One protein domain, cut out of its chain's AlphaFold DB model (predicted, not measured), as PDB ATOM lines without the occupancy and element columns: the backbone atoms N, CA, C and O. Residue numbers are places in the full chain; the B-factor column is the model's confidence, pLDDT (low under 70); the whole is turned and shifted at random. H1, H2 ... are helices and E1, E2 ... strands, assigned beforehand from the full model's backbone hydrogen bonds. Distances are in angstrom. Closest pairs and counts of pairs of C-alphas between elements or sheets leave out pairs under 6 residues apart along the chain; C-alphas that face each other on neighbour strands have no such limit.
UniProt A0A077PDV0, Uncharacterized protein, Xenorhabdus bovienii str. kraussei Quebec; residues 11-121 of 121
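What this domain is: This is residues 11 to 121 of the 121 residues of an uncharacterized protein of Xenorhabdus bovienii str. kraussei Quebec (UniProt A0A077PDV0). One twisted sheet of six strands has the helix H1 running along one of its faces, over E6 and E7. The small two-stranded ribbon E1 and E4 lies beside H1 on that same side, with E1 next to the helix, and the other face of the sheet bears no named element. The printed part has 111 residues with eight named strands followed by one named helix, and its class is mixed, helices and strands; the large sheet runs E3, E2, E5, E6, E7, E8, antiparallel throughout. The whole is compact, with a radius of gyration of the C-alphas of 14.4 A, yet elongated in outline, spanning 47 by 28 by 25 A.

Where its parts are: E1, residues 11 to 13, begins with C-alpha 11 at (234.647, 142.892, 341.999). E2 holds residues 17 to 21, E3 residues 24 to 27 and E4 residues 33 to 36. E5, residues 43 to 48, is 17.0 A long from first to last C-alpha. E6, residues 53 to 60, is 22.5 A long. E7, residues 73 to 82, is 29.7 A long and begins with C-alpha 73 at (245.651, 152.846, 351.217). E8, residues 92 to 101, is 27.5 A long and bends by 52 degrees at residue 95. H1, residues 104 to 119, is 22.3 A long and ends with C-alpha 119 at (222.755, 148.411, 339.358).

How they stand to each other: In the large sheet E3 and E8 are the edge strands. E2 and E3 form a hairpin, with N 26 and O 19 at 2.7 A. E2 and E5 are antiparallel neighbours, with N 18 and O 47 at 2.8 A. E5, E6, E7 and E8 form a meander, each strand the antiparallel neighbour of the one before. Its hairpins have N 44 and O 57 at 2.8 A between E5 and E6, N 56 and O 77 at 2.8 A between E6 and E7, and N 78 and O 97 at 2.8 A between E7 and E8. H1 is on this sheet at a height over the sheet of 9.1 A, an arrangement in two layers, with the helix on one face. H1 lies over E6 and E7 and runs along the strands, at 4 degrees to E6 on the local plane. The closest C-alphas of H1 and E6 are those of Ala 118 and Tyr 53, 6.2 A apart. In H1 every O i to N i+4 pair is within hydrogen-bond range. E1 and E4 are antiparallel at 174 degrees, with N 11 and O 35 at 2.8 A. The closest C-alphas of E1 and H1 are those of Leu 11 and Asn 112, 5.9 A apart. E2 and E4 are near each other, while E4 and H1 are apart.

The domain as a whole: The two C-alphas farthest apart are those of Gly 68 and Asn 86, 47.9 A. The printed part has no cut and ends at the chain's last residue, 121. The link from E6 to E7, residues 61 to 72, is long. The mean pLDDT of the printed part is 83.2, with residues 39 to 40, 65 to 69 and 84 to 91 under 70.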
ATOM      1  N   LEU A  11     235.736 142.012 342.391       89.44
ATOM      2  CA  LEU A  11     234.647 142.892 341.999       89.44
ATOM      3  C   LEU A  11     233.714 142.139 341.054       89.44
ATOM      4  O   LEU A  11     234.175 141.580 340.058       89.44
ATOM      5  N   LYS A  12     232.413 142.171 341.337       91.25
ATOM      6  CA  LYS A  12     231.381 141.599 340.471       91.25
ATOM      7  C   LYS A  12     230.509 142.708 339.913       91.25
ATOM      8  O   LYS A  12     229.969 143.506 340.668       91.25
ATOM      9  N   CYS A  13     230.366 142.719 338.597       90.12
ATOM     10  CA  CYS A  13     229.562 143.679 337.858       90.12
ATOM     11  C   CYS A  13     228.572 142.923 336.967       90.12
ATOM     12  O   CYS A  13     228.944 141.955 336.299       90.12
ATOM     13  N   GLN A  14     227.321 143.360 336.934       90.94
ATOM     14  CA  GLN A  14     226.311 142.885 335.988       90.94
ATOM     15  C   GLN A  14     226.613 143.389 334.562       90.94
ATOM     16  O   GLN A  14     227.523 144.199 334.362       90.94
ATOM     17  N   PRO A  15     225.896 142.908 333.534       89.75
ATOM     18  CA  PRO A  15     226.069 143.440 332.187       89.75
ATOM     19  C   PRO A  15     225.767 144.947 332.104       89.75
ATOM     20  O   PRO A  15     224.920 145.461 332.833       89.75
ATOM     21  N   GLY A  16     226.449 145.658 331.200       87.44
ATOM     22  CA  GLY A  16     226.294 147.110 331.001       87.44
ATOM     23  C   GLY A  16     227.360 147.986 331.675       87.44
ATOM     24  O   GLY A  16     227.381 149.207 331.468       87.44
ATOM     25  N   TRP A  17     228.278 147.373 332.428       91.75
ATOM     26  CA  TRP A  17     229.490 148.028 332.915       91.75
ATOM     27  C   TRP A  17     230.591 148.043 331.855       91.75
ATOM     28  O   TRP A  17     230.970 147.012 331.299       91.75
ATOM     29  N   PHE A  18     231.159 149.224 331.631       91.25
ATOM     30  CA  PHE A  18     232.458 149.406 331.002       91.25
ATOM     31  C   PHE A  18     233.511 149.535 332.099       91.25
ATOM     32  O   PHE A  18     233.460 150.475 332.889       91.25
ATOM     33  N   ILE A  19     234.461 148.607 332.147       91.56
ATOM     34  CA  ILE A  19     235.522 148.576 333.147       91.56
ATOM     35  C   ILE A  19     236.885 148.707 332.470       91.56
ATOM     36  O   ILE A  19     237.186 147.989 331.526       91.56
ATOM     37  N   LEU A  20     237.742 149.587 332.973       90.12
ATOM     38  CA  LEU A  20     239.148 149.674 332.596       90.12
ATOM     39  C   LEU A  20     239.996 149.180 333.767       90.12
ATOM     40  O   LEU A  20     240.050 149.835 334.807       90.12
ATOM     41  N   SER A  21     240.645 148.031 333.585       85.75
ATOM     42  CA  SER A  21     241.601 147.456 334.535       85.75
ATOM     43  C   SER A  21     242.986 147.507 333.904       85.75
ATOM     44  O   SER A  21     243.189 146.925 332.837       85.75
ATOM     45  N   TYR A  22     243.927 148.219 334.528       77.50
ATOM     46  CA  TYR A  22     245.228 148.534 333.924       77.50
ATOM     47  C   TYR A  22     245.071 149.223 332.553       77.50
ATOM     48  O   TYR A  22     244.521 150.319 332.463       77.50
ATOM     49  N   ASP A  23     245.538 148.578 331.485       74.50
ATOM     50  CA  ASP A  23     245.459 148.993 330.087       74.50
ATOM     51  C   ASP A  23     244.395 148.215 329.289       74.50
ATOM     52  O   ASP A  23     244.276 148.389 328.074       74.50
ATOM     53  N   ARG A  24     243.603 147.362 329.953       80.94
ATOM     54  CA  ARG A  24     242.638 146.470 329.302       80.94
ATOM     55  C   ARG A  24     241.199 146.909 329.567       80.94
ATOM     56  O   ARG A  24     240.752 146.881 330.718       80.94
ATOM     57  N   PRO A  25     240.451 147.296 328.521       86.75
ATOM     58  CA  PRO A  25     239.025 147.537 328.642       86.75
ATOM     59  C   PRO A  25     238.257 146.209 328.659       86.75
ATOM     60  O   PRO A  25     238.534 145.298 327.878       86.75
ATOM     61  N   TYR A  26     237.253 146.136 329.519       84.44
ATOM     62  CA  TYR A  26     236.288 145.053 329.636       84.44
ATOM     63  C   TYR A  26     234.884 145.638 329.515       84.44
ATOM     64  O   TYR A  26     234.534 146.595 330.201       84.44
ATOM     65  N   TYR A  27     234.073 145.062 328.637       84.19
ATOM     66  CA  TYR A  27     232.676 145.435 328.465       84.19
ATOM     67  C   TYR A  27     231.897 144.221 327.979       84.19
ATOM     68  O   TYR A  27     232.365 143.499 327.099       84.19
ATOM     69  N   SER A  28     230.717 144.004 328.548       78.06
ATOM     70  CA  SER A  28     229.784 142.981 328.089       78.06
ATOM     71  C   SER A  28     228.351 143.439 328.331       78.06
ATOM     72  O   SER A  28     228.023 143.921 329.416       78.06
ATOM     73  N   ASP A  29     227.508 143.277 327.311       80.25
ATOM     74  CA  ASP A  29     226.063 143.519 327.390       80.25
ATOM     75  C   ASP A  29     225.284 142.280 327.858       80.25
ATOM     76  O   ASP A  29     224.160 142.411 328.338       80.25
ATOM     77  N   ASP A  30     225.894 141.091 327.792       83.00
ATOM     78  CA  ASP A  30     225.193 139.814 327.989       83.00
ATOM     79  C   ASP A  30     225.722 138.991 329.169       83.00
ATOM     80  O   ASP A  30     225.095 138.022 329.594       83.00
ATOM     81  N   SER A  31     226.907 139.311 329.688       85.31
ATOM     82  CA  SER A  31     227.564 138.519 330.734       85.31
ATOM     83  C   SER A  31     228.052 139.396 331.869       85.31
ATOM     84  O   SER A  31     228.551 140.497 331.644       85.31
ATOM     85  N   SER A  32     227.934 138.881 333.091       87.19
ATOM     86  CA  SER A  32     228.565 139.502 334.243       87.19
ATOM     87  C   SER A  32     230.088 139.454 334.115       87.19
ATOM     88  O   SER A  32     230.665 138.568 333.479       87.19
ATOM     89  N   ILE A  33     230.736 140.433 334.733       87.31
ATOM     90  CA  ILE A  33     232.185 140.566 334.787       87.31
ATOM     91  C   ILE A  33     232.607 140.295 336.231       87.31
ATOM     92  O   ILE A  33     232.058 140.879 337.164       87.31
ATOM     93  N   ALA A  34     233.589 139.415 336.411       88.31
ATOM     94  CA  ALA A  34     234.270 139.206 337.681       88.31
ATOM     95  C   ALA A  34     235.740 139.598 337.514       88.31
ATOM     96  O   ALA A  34     236.416 139.105 336.611       88.31
ATOM     97  N   ILE A  35     236.217 140.513 338.356       87.12
ATOM     98  CA  ILE A  35     237.592 141.016 338.323       87.12
ATOM     99  C   ILE A  35     238.232 140.724 339.665       87.12
ATOM    100  O   ILE A  35     237.842 141.295 340.682       87.12
ATOM    101  N   GLU A  36     239.239 139.859 339.669       85.75
ATOM    102  CA  GLU A  36     240.060 139.631 340.852       85.75
ATOM    103  C   GLU A  36     240.860 140.898 341.183       85.75
ATOM    104  O   GLU A  36     241.593 141.434 340.346       85.75
ATOM    105  N   LEU A  37     240.752 141.369 342.426       83.06
ATOM    106  CA  LEU A  37     241.589 142.441 342.957       83.06
ATOM    107  C   LEU A  37     242.953 141.839 343.310       83.06
ATOM    108  O   LEU A  37     243.228 141.456 344.451       83.06
ATOM    109  N   CYS A  38     243.767 141.657 342.271       73.69
ATOM    110  CA  CYS A  38     245.037 140.954 342.344       73.69
ATOM    111  C   CYS A  38     246.157 141.793 342.972       73.69
ATOM    112  O   CYS A  38     245.990 142.973 343.275       73.69
ATOM    113  N   GLN A  39     247.313 141.150 343.160       61.22
ATOM    114  CA  GLN A  39     248.469 141.738 343.832       61.22
ATOM    115  C   GLN A  39     248.904 143.061 343.209       61.22
ATOM    116  O   GLN A  39     249.096 144.031 343.910       61.22
ATOM    117  N   SER A  40     248.939 143.154 341.890       61.69
ATOM    118  CA  SER A  40     249.421 144.339 341.183       61.69
ATOM    119  C   SER A  40     248.365 145.437 340.990       61.69
ATOM    120  O   SER A  40     248.564 146.318 340.163       61.69
ATOM    121  N   PHE A  41     247.206 145.375 341.659       71.81
ATOM    122  CA  PHE A  41     246.108 146.318 341.429       71.81
ATOM    123  C   PHE A  41     246.532 147.768 341.717       71.81
ATOM    124  O   PHE A  41     246.640 148.159 342.875       71.81
ATOM    125  N   ASP A  42     246.695 148.573 340.665       78.75
ATOM    126  CA  ASP A  42     246.994 150.007 340.792       78.75
ATOM    127  C   ASP A  42     245.728 150.865 340.685       78.75
ATOM    128  O   ASP A  42     245.467 151.747 341.510       78.75
ATOM    129  N   ARG A  43     244.922 150.618 339.645       89.12
ATOM    130  CA  ARG A  43     243.721 151.399 339.334       89.12
ATOM    131  C   ARG A  43     242.709 150.597 338.526       89.12
ATOM    132  O   ARG A  43     243.062 149.885 337.588       89.12
ATOM    133  N   LEU A  44     241.441 150.802 338.853       91.25
ATOM    134  CA  LEU A  44     240.278 150.259 338.175       91.25
ATOM    135  C   LEU A  44     239.220 151.342 338.048       91.25
ATOM    136  O   LEU A  44     238.832 151.977 339.027       91.25
ATOM    137  N   ILE A  45     238.749 151.543 336.830       92.69
ATOM    138  CA  ILE A  45     237.720 152.530 336.528       92.69
ATOM    139  C   ILE A  45     236.506 151.783 336.017       92.69
ATOM    140  O   ILE A  45     236.649 150.933 335.145       92.69
ATOM    141  N   GLY A  46     235.323 152.108 336.518       92.81
ATOM    142  CA  GLY A  46     234.080 151.552 336.010       92.81
ATOM    143  C   GLY A  46     233.083 152.631 335.653       92.81
ATOM    144  O   GLY A  46     232.978 153.642 336.343       92.81
ATOM    145  N   PHE A  47     232.334 152.403 334.582       90.94
ATOM    146  CA  PHE A  47     231.231 153.246 334.152       90.94
ATOM    147  C   PHE A  47     230.035 152.385 333.752       90.94
ATOM    148  O   PHE A  47     230.156 151.508 332.899       90.94
ATOM    149  N   HIS A  48     228.872 152.649 334.339       90.00
ATOM    150  CA  HIS A  48     227.633 151.964 334.002       90.00
ATOM    151  C   HIS A  48     226.789 152.819 333.059       90.00
ATOM    152  O   HIS A  48     226.222 153.846 333.446       90.00
ATOM    153  N   LYS A  49     226.676 152.370 331.806       79.25
ATOM    154  CA  LYS A  49     226.107 153.158 330.703       79.25
ATOM    155  C   LYS A  49     224.676 153.630 330.956       79.25
ATOM    156  O   LYS A  49     224.323 154.738 330.570       79.25
ATOM    157  N   LYS A  50     223.847 152.790 331.581       83.25
ATOM    158  CA  LYS A  50     222.412 153.057 331.757       83.25
ATOM    159  C   LYS A  50     222.123 154.043 332.886       83.25
ATOM    160  O   LYS A  50     221.231 154.871 332.762       83.25
ATOM    161  N   THR A  51     222.846 153.924 333.993       85.62
ATOM    162  CA  THR A  51     222.558 154.670 335.229       85.62
ATOM    163  C   THR A  51     223.476 155.877 335.408       85.62
ATOM    164  O   THR A  51     223.233 156.712 336.280       85.62
ATOM    165  N   GLY A  52     224.518 155.988 334.576       85.81
ATOM    166  CA  GLY A  52     225.489 157.077 334.613       85.81
ATOM    167  C   GLY A  52     226.417 157.021 335.824       85.81
ATOM    168  O   GLY A  52     227.082 158.011 336.133       85.81
ATOM    169  N   TYR A  53     226.459 155.889 336.528       91.12
ATOM    170  CA  TYR A  53     227.360 155.699 337.654       91.12
ATOM    171  C   TYR A  53     228.783 155.436 337.189       91.12
ATOM    172  O   TYR A  53     229.029 154.744 336.203       91.12
ATOM    173  N   TYR A  54     229.719 155.994 337.938       92.12
ATOM    174  CA  TYR A  54     231.142 155.934 337.691       92.12
ATOM    175  C   TYR A  54     231.863 155.630 338.998       92.12
ATOM    176  O   TYR A  54     231.512 156.175 340.046       92.12
ATOM    177  N   PHE A  55     232.905 154.810 338.940       93.50
ATOM    178  CA  PHE A  55     233.849 154.673 340.038       93.50
ATOM    179  C   PHE A  55     235.295 154.719 339.545       93.50
ATOM    180  O   PHE A  55     235.618 154.260 338.453       93.50
ATOM    181  N   ASP A  56     236.170 155.249 340.392       93.69
ATOM    182  CA  ASP A  56     237.620 155.254 340.232       93.69
ATOM    183  C   ASP A  56     238.230 154.673 341.503       93.69
ATOM    184  O   ASP A  56     238.310 155.342 342.537       93.69
ATOM    185  N   ALA A  57     238.565 153.394 341.429       92.62
ATOM    186  CA  ALA A  57     239.127 152.582 342.488       92.62
ATOM    187  C   ALA A  57     240.645 152.515 342.299       92.62
ATOM    188  O   ALA A  57     241.125 152.212 341.211       92.62
ATOM    189  N   ARG A  58     241.420 152.819 343.338       91.31
ATOM    190  CA  ARG A  58     242.883 152.905 343.277       91.31
ATOM    191  C   ARG A  58     243.514 152.364 344.536       91.31
ATOM    192  O   ARG A  58     242.947 152.489 345.619       91.31
ATOM    193  N   TYR A  59     244.722 151.853 344.402       89.00
ATOM    194  CA  TYR A  59     245.611 151.662 345.530       89.00
ATOM    195  C   TYR A  59     246.684 152.759 345.515       89.00
ATOM    196  O   TYR A  59     247.278 153.066 344.485       89.00
ATOM    197  N   GLU A  60     246.873 153.413 346.656       87.88
ATOM    198  CA  GLU A  60     247.821 154.507 346.860       87.88
ATOM    199  C   GLU A  60     248.927 154.010 347.805       87.88
ATOM    200  O   GLU A  60     248.729 153.956 349.019       87.88
ATOM    201  N   GLY A  61     250.082 153.616 347.268       82.06
ATOM    202  CA  GLY A  61     251.216 153.131 348.059       82.06
ATOM    203  C   GLY A  61     252.295 152.473 347.202       82.06
ATOM    204  O   GLY A  61     252.253 152.558 345.977       82.06
ATOM    205  N   ASP A  62     253.244 151.807 347.858       79.06
ATOM    206  CA  ASP A  62     254.200 150.908 347.196       79.06
ATOM    207  C   ASP A  62     253.487 149.651 346.692       79.06
ATOM    208  O   ASP A  62     252.528 149.232 347.342       79.06
ATOM    209  N   GLU A  63     253.996 149.036 345.614       74.69
ATOM    210  CA  GLU A  63     253.449 147.841 344.942       74.69
ATOM    211  C   GLU A  63     252.631 146.938 345.879       74.69
ATOM    212  O   GLU A  63     253.128 146.417 346.887       74.69
ATOM    213  N   TYR A  64     251.340 146.793 345.568       71.88
ATOM    214  CA  TYR A  64     250.440 146.010 346.398       71.88
ATOM    215  C   TYR A  64     250.875 144.528 346.408       71.88
ATOM    216  O   TYR A  64     251.278 143.941 345.410       71.88
ATOM    217  N   SER A  65     250.853 143.904 347.588       69.38
ATOM    218  CA  SER A  65     251.251 142.502 347.771       69.38
ATOM    219  C   SER A  65     250.307 141.815 348.769       69.38
ATOM    220  O   SER A  65     250.541 141.861 349.981       69.38
ATOM    221  N   PRO A  66     249.226 141.159 348.314       62.31
ATOM    222  CA  PRO A  66     248.347 140.327 349.118       62.31
ATOM    223  C   PRO A  66     249.143 139.256 349.863       62.31
ATOM    224  O   PRO A  66     249.819 138.419 349.267       62.31
ATOM    225  N   GLY A  67     249.060 139.295 351.191       62.47
ATOM    226  CA  GLY A  67     249.824 138.428 352.093       62.47
ATOM    227  C   GLY A  67     251.072 139.086 352.689       62.47
ATOM    228  O   GLY A  67     251.614 138.565 353.661       62.47
ATOM    229  N   GLY A  68     251.492 140.237 352.161       66.25
ATOM    230  CA  GLY A  68     252.505 141.107 352.753       66.25
ATOM    231  C   GLY A  68     251.905 142.170 353.679       66.25
ATOM    232  O   GLY A  68     250.691 142.244 353.888       66.25
ATOM    233  N   ARG A  69     252.770 143.022 354.239       67.88
ATOM    234  CA  ARG A  69     252.332 144.216 354.969       67.88
ATOM    235  C   ARG A  69     251.776 145.220 353.961       67.88
ATOM    236  O   ARG A  69     252.487 145.617 353.045       67.88
ATOM    237  N   ILE A  70     250.521 145.619 354.140       70.56
ATOM    238  CA  ILE A  70     249.920 146.687 353.342       70.56
ATOM    239  C   ILE A  70     250.574 147.999 353.784       70.56
ATOM    240  O   ILE A  70     250.407 148.422 354.927       70.56
ATOM    241  N   ASN A  71     251.355 148.605 352.890       77.88
ATOM    242  CA  ASN A  71     252.059 149.871 353.120       77.88
ATOM    243  C   ASN A  71     251.383 151.042 352.383       77.88
ATOM    244  O   ASN A  71     252.007 152.071 352.137       77.88
ATOM    245  N   GLY A  72     250.110 150.882 352.023       84.88
ATOM    246  CA  GLY A  72     249.337 151.859 351.268       84.88
ATOM    247  C   GLY A  72     247.884 151.923 351.714       84.88
ATOM    248  O   GLY A  72     247.486 151.348 352.725       84.88
ATOM    249  N   THR A  73     247.078 152.656 350.957       89.81
ATOM    250  CA  THR A  73     245.651 152.846 351.217       89.81
ATOM    251  C   THR A  73     244.868 152.616 349.937       89.81
ATOM    252  O   THR A  73     245.188 153.164 348.887       89.81
ATOM    253  N   PHE A  74     243.807 151.828 350.018       90.69
ATOM    254  CA  PHE A  74     242.834 151.706 348.946       90.69
ATOM    255  C   PHE A  74     241.880 152.888 349.004       90.69
ATOM    256  O   PHE A  74     241.358 153.225 350.066       90.69
ATOM    257  N   SER A  75     241.633 153.512 347.862       92.06
ATOM    258  CA  SER A  75     240.687 154.606 347.723       92.06
ATOM    259  C   SER A  75     239.703 154.315 346.603       92.06
ATOM    260  O   SER A  75     240.044 153.704 345.595       92.06
ATOM    261  N   VAL A  76     238.460 154.743 346.779       93.38
ATOM    262  CA  VAL A  76     237.472 154.744 345.705       93.38
ATOM    263  C   VAL A  76     236.759 156.081 345.692       93.38
ATOM    264  O   VAL A  76     236.340 156.594 346.730       93.38
ATOM    265  N   THR A  77     236.648 156.661 344.502       93.62
ATOM    266  CA  THR A  77     235.767 157.796 344.239       93.62
ATOM    267  C   THR A  77     234.599 157.305 343.407       93.62
ATOM    268  O   THR A  77     234.804 156.789 342.317       93.62
ATOM    269  N   PHE A  78     233.387 157.483 343.909       91.81
ATOM    270  CA  PHE A  78     232.150 157.191 343.205       91.81
ATOM    271  C   PHE A  78     231.496 158.492 342.755       91.81
ATOM    272  O   PHE A  78     231.458 159.465 343.511       91.81
ATOM    273  N   GLN A  79     230.989 158.521 341.529       91.19
ATOM    274  CA  GLN A  79     230.303 159.674 340.958       91.19
ATOM    275  C   GLN A  79     229.063 159.220 340.193       91.19
ATOM    276  O   GLN A  79     229.040 158.134 339.615       91.19
ATOM    277  N   ARG A  80     228.033 160.064 340.165       88.62
ATOM    278  CA  ARG A  80     226.862 159.870 339.304       88.62
ATOM    279  C   ARG A  80     226.757 161.021 338.331       88.62
ATOM    280  O   ARG A  80     226.644 162.171 338.754       88.62
ATOM    281  N   PHE A  81     226.704 160.708 337.051       83.75
ATOM    282  CA  PHE A  81     226.524 161.691 335.999       83.75
ATOM    283  C   PHE A  81     225.082 161.683 335.505       83.75
ATOM    284  O   PHE A  81     224.490 160.623 335.303       83.75
ATOM    285  N   ASN A  82     224.516 162.874 335.320       77.38
ATOM    286  CA  ASN A  82     223.247 163.037 334.628       77.38
ATOM    287  C   ASN A  82     223.518 163.484 333.189       77.38
ATOM    288  O   ASN A  82     223.994 164.595 332.960       77.38
ATOM    289  N   PHE A  83     223.216 162.605 332.233       70.81
ATOM    290  CA  PHE A  83     223.386 162.863 330.803       70.81
ATOM    291  C   PHE A  83     222.113 163.388 330.122       70.81
ATOM    292  O   PHE A  83     222.180 163.808 328.970       70.81
ATOM    293  N   ASP A  84     220.974 163.409 330.824       69.56
ATOM    294  CA  ASP A  84     219.719 163.972 330.309       69.56
ATOM    295  C   ASP A  84     219.742 165.509 330.327       69.56
ATOM    296  O   ASP A  84     219.012 166.173 329.587       69.56
ATOM    297  N   ILE A  85     220.605 166.095 331.162       60.25
ATOM    298  CA  ILE A  85     220.839 167.536 331.204       60.25
ATOM    299  C   ILE A  85     221.906 167.848 330.157       60.25
ATOM    300  O   ILE A  85     223.080 167.535 330.331       60.25
ATOM    301  N   ASN A  86     221.464 168.431 329.044       50.22
ATOM    302  CA  ASN A  86     222.233 168.679 327.827       50.22
ATOM    303  C   ASN A  86     223.416 169.646 328.063       50.22
ATOM    304  O   ASN A  86     223.347 170.839 327.777       50.22
ATOM    305  N   THR A  87     224.506 169.120 328.612       53.06
ATOM    306  CA  THR A  87     225.718 169.840 329.013       53.06
ATOM    307  C   THR A  87     226.854 169.487 328.058       53.06
ATOM    308  O   THR A  87     227.800 168.792 328.395       53.06
ATOM    309  N   SER A  88     226.773 169.960 326.809       56.94
ATOM    310  CA  SER A  88     227.938 170.070 325.900       56.94
ATOM    311  C   SER A  88     228.852 168.823 325.778       56.94
ATOM    312  O   SER A  88     230.050 168.956 325.543       56.94
ATOM    313  N   GLY A  89     228.299 167.610 325.920       57.78
ATOM    314  CA  GLY A  89     229.031 166.341 325.800       57.78
ATOM    315  C   GLY A  89     229.628 165.761 327.093       57.78
ATOM    316  O   GLY A  89     230.176 164.663 327.039       57.78
ATOM    317  N   TYR A  90     229.491 166.426 328.244       57.91
ATOM    318  CA  TYR A  90     229.918 165.919 329.554       57.91
ATOM    319  C   TYR A  90     228.760 166.043 330.536       57.91
ATOM    320  O   TYR A  90     228.377 167.157 330.852       57.91
ATOM    321  N   GLY A  91     228.208 164.923 331.015       65.62
ATOM    322  CA  GLY A  91     227.134 164.967 332.009       65.62
ATOM    323  C   GLY A  91     227.574 165.685 333.288       65.62
ATOM    324  O   GLY A  91     228.734 165.585 333.693       65.62
ATOM    325  N   ASP A  92     226.647 166.374 333.950       71.75
ATOM    326  CA  ASP A  92     226.923 167.004 335.240       71.75
ATOM    327  C   ASP A  92     227.030 165.938 336.336       71.75
ATOM    328  O   ASP A  92     226.176 165.051 336.465       71.75
ATOM    329  N   SER A  93     228.081 166.031 337.157       78.94
ATOM    330  CA  SER A  93     228.225 165.192 338.348       78.94
ATOM    331  C   SER A  93     227.184 165.609 339.386       78.94
ATOM    332  O   SER A  93     227.310 166.646 340.031       78.94
ATOM    333  N   THR A  94     226.173 164.771 339.583       83.06
ATOM    334  CA  THR A  94     225.076 164.996 340.538       83.06
ATOM    335  C   THR A  94     225.417 164.548 341.954       83.06
ATOM    336  O   THR A  94     224.846 165.053 342.919       83.06
ATOM    337  N   SER A  95     226.367 163.626 342.098       85.00
ATOM    338  CA  SER A  95     226.877 163.194 343.396       85.00
ATOM    339  C   SER A  95     228.343 162.784 343.304       85.00
ATOM    340  O   SER A  95     228.835 162.375 342.252       85.00
ATOM    341  N   THR A  96     229.065 162.923 344.415       89.62
ATOM    342  CA  THR A  96     230.431 162.416 344.563       89.62
ATOM    343  C   THR A  96     230.617 161.891 345.979       89.62
ATOM    344  O   THR A  96     230.381 162.612 346.944       89.62
ATOM    345  N   GLU A  97     231.073 160.650 346.093       92.31
ATOM    346  CA  GLU A  97     231.401 159.992 347.356       92.31
ATOM    347  C   GLU A  97     232.842 159.484 347.295       92.31
ATOM    348  O   GLU A  97     233.296 158.992 346.262       92.31
ATOM    349  N   LYS A  98     233.596 159.651 348.382       93.62
ATOM    350  CA  LYS A  98     235.004 159.248 348.462       93.62
ATOM    351  C   LYS A  98     235.219 158.419 349.709       93.62
ATOM    352  O   LYS A  98     234.880 158.868 350.801       93.62
ATOM    353  N   LEU A  99     235.836 157.258 349.547       93.12
ATOM    354  CA  LEU A  99     236.163 156.361 350.646       93.12
ATOM    355  C   LEU A  99     237.617 155.924 350.568       93.12
ATOM    356  O   LEU A  99     238.196 155.844 349.483       93.12
ATOM    357  N   LYS A 100     238.192 155.649 351.740       92.88
ATOM    358  CA  LYS A 100     239.555 155.151 351.900       92.88
ATOM    359  C   LYS A 100     239.607 154.093 352.997       92.88
ATOM    360  O   LYS A 100     238.916 154.231 354.002       92.88
ATOM    361  N   THR A 101     240.425 153.067 352.809       90.19
ATOM    362  CA  THR A 101     240.690 152.016 353.803       90.19
ATOM    363  C   THR A 101     242.063 151.398 353.546       90.19
ATOM    364  O   THR A 101     242.528 151.357 352.410       90.19
ATOM    365  N   ASP A 102     242.732 150.915 354.585       88.25
ATOM    366  CA  ASP A 102     243.981 150.149 354.485       88.25
ATOM    367  C   ASP A 102     243.733 148.632 354.340       88.25
ATOM    368  O   ASP A 102     244.670 147.845 354.204       88.25
ATOM    369  N   SER A 103     242.468 148.202 354.312       86.25
ATOM    370  CA  SER A 103     242.069 146.799 354.236       86.25
ATOM    371  C   SER A 103     241.475 146.448 352.873       86.25
ATOM    372  O   SER A 103     240.380 146.887 352.527       86.25
ATOM    373  N   ILE A 104     242.134 145.555 352.125       85.00
ATOM    374  CA  ILE A 104     241.624 145.072 350.826       85.00
ATOM    375  C   ILE A 104     240.243 144.408 350.945       85.00
ATOM    376  O   ILE A 104     239.407 144.515 350.051       85.00
ATOM    377  N   ARG A 105     239.978 143.715 352.060       86.94
ATOM    378  CA  ARG A 105     238.695 143.029 352.270       86.94
ATOM    379  C   ARG A 105     237.571 144.028 352.482       86.94
ATOM    380  O   ARG A 105     236.489 143.857 351.931       86.94
ATOM    381  N   GLU A 106     237.834 145.063 353.273       89.44
ATOM    382  CA  GLU A 106     236.874 146.144 353.459       89.44
ATOM    383  C   GLU A 106     236.675 146.917 352.157       89.44
ATOM    384  O   GLU A 106     235.537 147.155 351.769       89.44
ATOM    385  N   PHE A 107     237.762 147.224 351.448       90.19
ATOM    386  CA  PHE A 107     237.724 147.899 350.158       90.19
ATOM    387  C   PHE A 107     236.863 147.153 349.140       90.19
ATOM    388  O   PHE A 107     235.967 147.744 348.544       90.19
ATOM    389  N   SER A 108     237.094 145.848 348.979       90.19
ATOM    390  CA  SER A 108     236.313 144.999 348.079       90.19
ATOM    391  C   SER A 108     234.838 144.973 348.463       90.19
ATOM    392  O   SER A 108     233.986 145.094 347.586       90.19
ATOM    393  N   ARG A 109     234.523 144.858 349.759       91.12
ATOM    394  CA  ARG A 109     233.137 144.903 350.237       91.12
ATOM    395  C   ARG A 109     232.480 146.232 349.878       91.12
ATOM    396  O   ARG A 109     231.441 146.227 349.239       91.12
ATOM    397  N   LEU A 110     233.122 147.351 350.221       91.44
ATOM    398  CA  LEU A 110     232.618 148.687 349.907       91.44
ATOM    399  C   LEU A 110     232.378 148.831 348.404       91.44
ATOM    400  O   LEU A 110     231.284 149.203 348.001       91.44
ATOM    401  N   LEU A 111     233.368 148.490 347.575       92.25
ATOM    402  CA  LEU A 111     233.280 148.609 346.122       92.25
ATOM    403  C   LEU A 111     232.129 147.777 345.532       92.25
ATOM    404  O   LEU A 111     231.379 148.299 344.709       92.25
ATOM    405  N   ASN A 112     231.947 146.527 345.974       92.88
ATOM    406  CA  ASN A 112     230.816 145.699 345.540       92.88
ATOM    407  C   ASN A 112     229.472 146.271 346.019       92.88
ATOM    408  O   ASN A 112     228.550 146.368 345.215       92.88
ATOM    409  N   ASP A 113     229.376 146.737 347.270       92.12
ATOM    410  CA  ASP A 113     228.163 147.380 347.798       92.12
ATOM    411  C   ASP A 113     227.797 148.652 346.996       92.12
ATOM    412  O   ASP A 113     226.627 149.030 346.894       92.12
ATOM    413  N   PHE A 114     228.779 149.368 346.431       89.44
ATOM    414  CA  PHE A 114     228.519 150.484 345.506       89.44
ATOM    415  C   PHE A 114     228.006 150.015 344.156       89.44
ATOM    416  O   PHE A 114     227.030 150.578 343.664       89.44
ATOM    417  N   VAL A 115     228.665 149.024 343.559       91.56
ATOM    418  CA  VAL A 115     228.274 148.491 342.251       91.56
ATOM    419  C   VAL A 115     226.855 147.934 342.302       91.56
ATOM    420  O   VAL A 115     226.033 148.313 341.473       91.56
ATOM    421  N   GLU A 116     226.519 147.160 343.331       92.62
ATOM    422  CA  GLU A 116     225.172 146.617 343.507       92.62
ATOM    423  C   GLU A 116     224.120 147.733 343.638       92.62
ATOM    424  O   GLU A 116     223.086 147.712 342.969       92.62
ATOM    425  N   ARG A 117     224.395 148.776 344.434       89.88
ATOM    426  CA  ARG A 117     223.494 149.940 344.539       89.88
ATOM    427  C   ARG A 117     223.352 150.701 343.222       89.88
ATOM    428  O   ARG A 117     222.281 151.239 342.947       89.88
ATOM    429  N   ALA A 118     224.418 150.777 342.431       88.31
ATOM    430  CA  ALA A 118     224.411 151.427 341.126       88.31
ATOM    431  C   ALA A 118     223.607 150.642 340.075       88.31
ATOM    432  O   ALA A 118     223.067 151.251 339.151       88.31
ATOM    433  N   GLU A 119     223.515 149.321 340.225       89.69
ATOM    434  CA  GLU A 119     222.755 148.411 339.358       89.69
ATOM    435  C   GLU A 119     221.259 148.357 339.701       89.69
ATOM    436  O   GLU A 119     220.440 148.070 338.830       89.69
ATOM    437  N   GLN A 120     220.890 148.643 340.953       87.31
ATOM    438  CA  GLN A 120     219.502 148.609 341.438       87.31
ATOM    439  C   GLN A 120     218.694 149.898 341.174       87.31
ATOM    440  O   GLN A 120     217.507 149.939 341.503       87.31
ATOM    441  N   GLN A 121     219.309 150.948 340.615       74.31
ATOM    442  CA  GLN A 121     218.647 152.222 340.276       74.31
ATOM    443  C   GLN A 121     218.126 152.251 338.838       74.31
ATOM    444  O   GLN A 121     217.052 152.857 338.636       74.31
TER     445      GLN A 121